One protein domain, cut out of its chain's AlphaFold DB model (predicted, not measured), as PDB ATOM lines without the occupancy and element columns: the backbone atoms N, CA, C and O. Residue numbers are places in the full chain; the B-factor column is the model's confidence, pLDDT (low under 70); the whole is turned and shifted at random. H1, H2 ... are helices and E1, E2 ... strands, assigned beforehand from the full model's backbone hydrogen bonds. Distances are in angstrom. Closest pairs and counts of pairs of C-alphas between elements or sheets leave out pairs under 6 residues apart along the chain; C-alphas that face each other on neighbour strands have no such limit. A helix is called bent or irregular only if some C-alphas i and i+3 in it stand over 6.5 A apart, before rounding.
ATOM      1  N   LEU A 364     -22.426  50.604 -34.542       61.38
ATOM      2  CA  LEU A 364     -20.978  50.418 -34.627       61.38
ATOM      3  C   LEU A 364     -20.200  51.360 -33.688       61.38
ATOM      4  O   LEU A 364     -18.972  51.399 -33.757       61.38
ATOM      5  N   PHE A 365     -20.882  52.081 -32.782       60.03
ATOM      6  CA  PHE A 365     -20.266  53.021 -31.827       60.03
ATOM      7  C   PHE A 365     -19.100  52.399 -31.048       60.03
ATOM      8  O   PHE A 365     -18.109  53.060 -30.736       60.03
ATOM      9  N   LEU A 366     -19.208  51.105 -30.753       59.22
ATOM     10  CA  LEU A 366     -18.082  50.297 -30.320       59.22
ATOM     11  C   LEU A 366     -17.558  49.539 -31.536       59.22
ATOM     12  O   LEU A 366     -18.121  48.527 -31.942       59.22
ATOM     13  N   SER A 367     -16.450  50.026 -32.093       58.34
ATOM     14  CA  SER A 367     -15.751  49.402 -33.222       58.34
ATOM     15  C   SER A 367     -15.187  48.009 -32.904       58.34
ATOM     16  O   SER A 367     -14.723  47.313 -33.804       58.34
ATOM     17  N   ALA A 368     -15.243  47.591 -31.636       62.72
ATOM     18  CA  ALA A 368     -14.929  46.251 -31.171       62.72
ATOM     19  C   ALA A 368     -15.968  45.786 -30.141       62.72
ATOM     20  O   ALA A 368     -16.368  46.542 -29.250       62.72
ATOM     21  N   ARG A 369     -16.377  44.518 -30.238       62.38
ATOM     22  CA  ARG A 369     -17.164  43.859 -29.193       62.38
ATOM     23  C   ARG A 369     -16.274  43.714 -27.958       62.38
ATOM     24  O   ARG A 369     -15.209  43.118 -28.037       62.38
ATOM     25  N   ILE A 370     -16.708  44.295 -26.844       67.38
ATOM     26  CA  ILE A 370     -16.046  44.134 -25.548       67.38
ATOM     27  C   ILE A 370     -16.747  42.982 -24.843       67.38
ATOM     28  O   ILE A 370     -17.921  43.137 -24.485       67.38
ATOM     29  N   ASP A 371     -16.046  41.860 -24.689       72.00
ATOM     30  CA  ASP A 371     -16.509  40.752 -23.863       72.00
ATOM     31  C   ASP A 371     -16.224  41.062 -22.392       72.00
ATOM     32  O   ASP A 371     -15.102  41.425 -22.026       72.00
ATOM     33  N   LEU A 372     -17.261  41.024 -21.557       71.69
ATOM     34  CA  LEU A 372     -17.115  41.349 -20.139       71.69
ATOM     35  C   LEU A 372     -16.392  40.217 -19.405       71.69
ATOM     36  O   LEU A 372     -15.606  40.515 -18.503       71.69
ATOM     37  N   SER A 373     -16.563  38.967 -19.852       77.12
ATOM     38  CA  SER A 373     -15.887  37.792 -19.292       77.12
ATOM     39  C   SER A 373     -14.377  37.960 -19.244       77.12
ATOM     40  O   SER A 373     -13.750  37.663 -18.228       77.12
ATOM     41  N   ASP A 374     -13.791  38.519 -20.301       78.50
ATOM     42  CA  ASP A 374     -12.345  38.706 -20.419       78.50
ATOM     43  C   ASP A 374     -11.823  39.770 -19.449       78.50
ATOM     44  O   ASP A 374     -10.683  39.706 -18.985       78.50
ATOM     45  N   ILE A 375     -12.667  40.749 -19.116       77.56
ATOM     46  CA  ILE A 375     -12.323  41.828 -18.192       77.56
ATOM     47  C   ILE A 375     -12.298  41.300 -16.763       77.56
ATOM     48  O   ILE A 375     -11.387  41.650 -16.014       77.56
ATOM     49  N   TYR A 376     -13.275  40.473 -16.378       79.44
ATOM     50  CA  TYR A 376     -13.400  40.026 -14.993       79.44
ATOM     51  C   TYR A 376     -12.825  38.637 -14.695       79.44
ATOM     52  O   TYR A 376     -12.680  38.294 -13.520       79.44
ATOM     53  N   ALA A 377     -12.404  37.871 -15.705       83.06
ATOM     54  CA  ALA A 377     -11.739  36.576 -15.540       83.06
ATOM     55  C   ALA A 377     -10.580  36.575 -14.513       83.06
ATOM     56  O   ALA A 377     -10.521  35.645 -13.704       83.06
ATOM     57  N   PRO A 378      -9.700  37.599 -14.442       83.62
ATOM     58  CA  PRO A 378      -8.623  37.624 -13.449       83.62
ATOM     59  C   PRO A 378      -9.115  37.714 -11.998       83.62
ATOM     60  O   PRO A 378      -8.468  37.173 -11.103       83.62
ATOM     61  N   TRP A 379     -10.241  38.395 -11.756       80.38
ATOM     62  CA  TRP A 379     -10.846  38.529 -10.425       80.38
ATOM     63  C   TRP A 379     -11.749  37.343 -10.089       80.38
ATOM     64  O   TRP A 379     -11.850  36.962  -8.922       80.38
ATOM     65  N   LEU A 380     -12.346  36.713 -11.105       83.38
ATOM     66  CA  LEU A 380     -13.068  35.453 -10.951       83.38
ATOM     67  C   LEU A 380     -12.128  34.339 -10.486       83.38
ATOM     68  O   LEU A 380     -12.434  33.648  -9.521       83.38
ATOM     69  N   ALA A 381     -10.941  34.230 -11.093       83.81
ATOM     70  CA  ALA A 381      -9.908  33.270 -10.693       83.81
ATOM     71  C   ALA A 381      -9.413  33.465  -9.245       83.81
ATOM     72  O   ALA A 381      -8.805  32.567  -8.670       83.81
ATOM     73  N   GLN A 382      -9.675  34.633  -8.650       84.75
ATOM     74  CA  GLN A 382      -9.330  34.973  -7.268       84.75
ATOM     75  C   GLN A 382     -10.529  34.860  -6.309       84.75
ATOM     76  O   GLN A 382     -10.420  35.293  -5.165       84.75
ATOM     77  N   ASN A 383     -11.676  34.324  -6.752       83.31
ATOM     78  CA  ASN A 383     -12.932  34.272  -5.986       83.31
ATOM     79  C   ASN A 383     -13.398  35.641  -5.452       83.31
ATOM     80  O   ASN A 383     -14.033  35.738  -4.405       83.31
ATOM     81  N   GLN A 384     -13.098  36.725  -6.171       80.25
ATOM     82  CA  GLN A 384     -13.457  38.085  -5.750       80.25
ATOM     83  C   GLN A 384     -14.778  38.582  -6.343       80.25
ATOM     84  O   GLN A 384     -15.166  39.724  -6.093       80.25
ATOM     85  N   ILE A 385     -15.481  37.757  -7.118       81.00
ATOM     86  CA  ILE A 385     -16.733  38.118  -7.787       81.00
ATOM     87  C   ILE A 385     -17.879  37.316  -7.189       81.00
ATOM     88  O   ILE A 385     -17.783  36.099  -7.052       81.00
ATOM     89  N   ALA A 386     -18.964  38.003  -6.844       82.12
ATOM     90  CA  ALA A 386     -20.152  37.345  -6.321       82.12
ATOM     91  C   ALA A 386     -20.872  36.559  -7.438       82.12
ATOM     92  O   ALA A 386     -21.056  37.099  -8.532       82.12
ATOM     93  N   PRO A 387     -21.276  35.298  -7.205       81.38
ATOM     94  CA  PRO A 387     -22.227  34.624  -8.080       81.38
ATOM     95  C   PRO A 387     -23.619  35.247  -7.934       81.38
ATOM     96  O   PRO A 387     -23.974  35.774  -6.876       81.38
ATOM     97  N   LEU A 388     -24.408  35.177  -9.001       74.06
ATOM     98  CA  LEU A 388     -25.828  35.504  -8.963       74.06
ATOM     99  C   LEU A 388     -26.579  34.467  -8.120       74.06
ATOM    100  O   LEU A 388     -26.212  33.292  -8.081       74.06
ATOM    101  N   LEU A 389     -27.644  34.909  -7.452       68.31
ATOM    102  CA  LEU A 389     -28.438  34.063  -6.550       68.31
ATOM    103  C   LEU A 389     -29.171  32.923  -7.276       68.31
ATOM    104  O   LEU A 389     -29.483  31.909  -6.662       68.31
ATOM    105  N   ASP A 390     -29.435  33.086  -8.570       67.31
ATOM    106  CA  ASP A 390     -30.088  32.107  -9.444       67.31
ATOM    107  C   ASP A 390     -29.104  31.099 -10.073       67.31
ATOM    108  O   ASP A 390     -29.522  30.177 -10.773       67.31
ATOM    109  N   GLY A 391     -27.796  31.271  -9.848       72.75
ATOM    110  CA  GLY A 391     -26.743  30.440 -10.431       72.75
ATOM    111  C   GLY A 391     -26.497  30.664 -11.928       72.75
ATOM    112  O   GLY A 391     -25.724  29.912 -12.521       72.75
ATOM    113  N   SER A 392     -27.098  31.683 -12.554       72.75
ATOM    114  CA  SER A 392     -26.971  31.933 -14.001       72.75
ATOM    115  C   SER A 392     -25.619  32.531 -14.415       72.75
ATOM    116  O   SER A 392     -25.315  32.624 -15.606       72.75
ATOM    117  N   GLY A 393     -24.773  32.892 -13.445       82.00
ATOM    118  CA  GLY A 393     -23.416  33.380 -13.675       82.00
ATOM    119  C   GLY A 393     -22.981  34.435 -12.660       82.00
ATOM    120  O   GLY A 393     -23.280  34.340 -11.472       82.00
ATOM    121  N   HIS A 394     -22.245  35.437 -13.143       79.75
ATOM    122  CA  HIS A 394     -21.618  36.493 -12.332       79.75
ATOM    123  C   HIS A 394     -21.951  37.917 -12.812       79.75
ATOM    124  O   HIS A 394     -21.479  38.901 -12.240       79.75
ATOM    125  N   GLU A 395     -22.740  38.035 -13.882       75.94
ATOM    126  CA  GLU A 395     -23.097  39.303 -14.514       75.94
ATOM    127  C   GLU A 395     -24.557  39.649 -14.252       75.94
ATOM    128  O   GLU A 395     -25.461  38.970 -14.730       75.94
ATOM    129  N   LEU A 396     -24.802  40.755 -13.558       71.44
ATOM    130  CA  LEU A 396     -26.163  41.201 -13.303       71.44
ATOM    131  C   LEU A 396     -26.618  42.112 -14.451       71.44
ATOM    132  O   LEU A 396     -26.194  43.270 -14.555       71.44
ATOM    133  N   ALA A 397     -27.414  41.548 -15.361       58.97
ATOM    134  CA  ALA A 397     -27.824  42.181 -16.610       58.97
ATOM    135  C   ALA A 397     -29.170  42.912 -16.465       58.97
ATOM    136  O   ALA A 397     -30.221  42.285 -16.420       58.97
ATOM    137  N   TYR A 398     -29.150  44.248 -16.457       55.62
ATOM    138  CA  TYR A 398     -30.357  45.076 -16.547       55.62
ATOM    139  C   TYR A 398     -30.558  45.637 -17.955       55.62
ATOM    140  O   TYR A 398     -29.631  45.746 -18.761       55.62
ATOM    141  N   HIS A 399     -31.770  46.129 -18.224       47.94
ATOM    142  CA  HIS A 399     -32.154  46.743 -19.499       47.94
ATOM    143  C   HIS A 399     -31.232  47.875 -19.998       47.94
ATOM    144  O   HIS A 399     -31.200  48.137 -21.203       47.94
ATOM    145  N   HIS A 400     -30.499  48.561 -19.111       45.50
ATOM    146  CA  HIS A 400     -29.683  49.737 -19.458       45.50
ATOM    147  C   HIS A 400     -28.244  49.714 -18.924       45.50
ATOM    148  O   HIS A 400     -27.454  50.610 -19.252       45.50
ATOM    149  N   PHE A 401     -27.886  48.715 -18.117       55.28
ATOM    150  CA  PHE A 401     -26.528  48.541 -17.618       55.28
ATOM    151  C   PHE A 401     -26.261  47.097 -17.180       55.28
ATOM    152  O   PHE A 401     -27.179  46.381 -16.797       55.28
ATOM    153  N   THR A 402     -24.991  46.704 -17.212       63.66
ATOM    154  CA  THR A 402     -24.510  45.455 -16.604       63.66
ATOM    155  C   THR A 402     -23.561  45.811 -15.471       63.66
ATOM    156  O   THR A 402     -22.730  46.721 -15.622       63.66
ATOM    157  N   SER A 403     -23.679  45.092 -14.358       74.12
ATOM    158  CA  SER A 403     -22.838  45.274 -13.176       74.12
ATOM    159  C   SER A 403     -22.211  43.954 -12.733       74.12
ATOM    160  O   SER A 403     -22.870  42.917 -12.725       74.12
ATOM    161  N   VAL A 404     -20.941  44.014 -12.324       77.50
ATOM    162  CA  VAL A 404     -20.215  42.909 -11.675       77.50
ATOM    163  C   VAL A 404     -19.860  43.353 -10.261       77.50
ATOM    164  O   VAL A 404     -19.226  44.396 -10.082       77.50
ATOM    165  N   ILE A 405     -20.290  42.595  -9.252       79.00
ATOM    166  CA  ILE A 405     -20.152  42.967  -7.836       79.00
ATOM    167  C   ILE A 405     -18.982  42.219  -7.208       79.00
ATOM    168  O   ILE A 405     -18.813  41.012  -7.388       79.00
ATOM    169  N   ARG A 406     -18.187  42.950  -6.427       76.12
ATOM    170  CA  ARG A 406     -17.094  42.366  -5.660       76.12
ATOM    171  C   ARG A 406     -17.621  41.682  -4.404       76.12
ATOM    172  O   ARG A 406     -18.311  42.322  -3.608       76.12
ATOM    173  N   ALA A 407     -17.274  40.413  -4.220       72.50
ATOM    174  CA  ALA A 407     -17.842  39.564  -3.172       72.50
ATOM    175  C   ALA A 407     -17.537  40.068  -1.750       72.50
ATOM    176  O   ALA A 407     -18.408  40.060  -0.887       72.50
ATOM    177  N   ASP A 408     -16.319  40.556  -1.513       67.50
ATOM    178  CA  ASP A 408     -15.836  40.961  -0.188       67.50
ATOM    179  C   ASP A 408     -16.331  42.350   0.246       67.50
ATOM    180  O   ASP A 408     -16.663  42.565   1.409       67.50
ATOM    181  N   ARG A 409     -16.391  43.309  -0.684       73.94
ATOM    182  CA  ARG A 409     -16.760  44.706  -0.395       73.94
ATOM    183  C   ARG A 409     -18.229  45.022  -0.627       73.94
ATOM    184  O   ARG A 409     -18.640  46.139  -0.330       73.94
ATOM    185  N   LYS A 410     -18.992  44.086  -1.202       71.69
ATOM    186  CA  LYS A 410     -20.392  44.294  -1.611       71.69
ATOM    187  C   LYS A 410     -20.579  45.575  -2.445       71.69
ATOM    188  O   LYS A 410     -21.607  46.235  -2.370       71.69
ATOM    189  N   PHE A 411     -19.563  45.936  -3.232       67.06
ATOM    190  CA  PHE A 411     -19.521  47.164  -4.028       67.06
ATOM    191  C   PHE A 411     -19.301  46.823  -5.509       67.06
ATOM    192  O   PHE A 411     -18.604  45.838  -5.796       67.06
ATOM    193  N   PRO A 412     -19.851  47.600  -6.465       71.44
ATOM    194  CA  PRO A 412     -19.640  47.343  -7.884       71.44
ATOM    195  C   PRO A 412     -18.158  47.411  -8.257       71.44
ATOM    196  O   PRO A 412     -17.499  48.436  -8.078       71.44
ATOM    197  N   LEU A 413     -17.638  46.310  -8.792       68.94
ATOM    198  CA  LEU A 413     -16.295  46.238  -9.358       68.94
ATOM    199  C   LEU A 413     -16.259  46.931 -10.724       68.94
ATOM    200  O   LEU A 413     -15.303  47.637 -11.042       68.94
ATOM    201  N   LEU A 414     -17.317  46.748 -11.516       70.50
ATOM    202  CA  LEU A 414     -17.472  47.366 -12.825       70.50
ATOM    203  C   LEU A 414     -18.947  47.659 -13.107       70.50
ATOM    204  O   LEU A 414     -19.802  46.807 -12.878       70.50
TER     205      LEU A 414
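AT A GLANCE: This is residues 364 to 414 of the 480 residues of the protein "Serine protease SplE" of Rhizobium tibeticum (UniProt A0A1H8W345). There is little regular structure: a free tail, residues 364 to 371, sticks out from a small body where one short helix, H1, lies near a two-stranded hairpin, E1 and E2, after a long loop. The 51 printed residues hold H1, E1, E2 in that order; the class is mixed, with 19 residues in named elements. The whole is only just compact, close to loose, with a radius of gyration of the C-alphas of 11.8 A and spans of 36 by 24 by 19 A.

HOW THE PARTS SIT: H1, residues 372 to 380, is irregular, C-alphas 375 and 378 being 7.3 A apart; 3 of 5 O i to N i+4 pairs are within hydrogen-bond range. H1 and E1, residues 401 to 406, are near each other, with 6 C-alpha pairs within 10 A. E1 and E2, residues 411 to 414, form an antiparallel hairpin at 123 degrees; N 413 and O 404 are 2.8 A apart.

IN THESE COORDINATES: H1 runs 11.6 A from C-alpha 372 at (-17.115, 41.349, -20.139). E1 runs 16.4 A; E2 runs 9.0 A to C-alpha 414 at (-17.472, 47.366, -12.825).

THE WHOLE: The printed part has no cut. The link from H1 to E1 is long, 20 residues. Mean pLDDT of the printed part is 71.7; residues 364 to 370 are among those under 70.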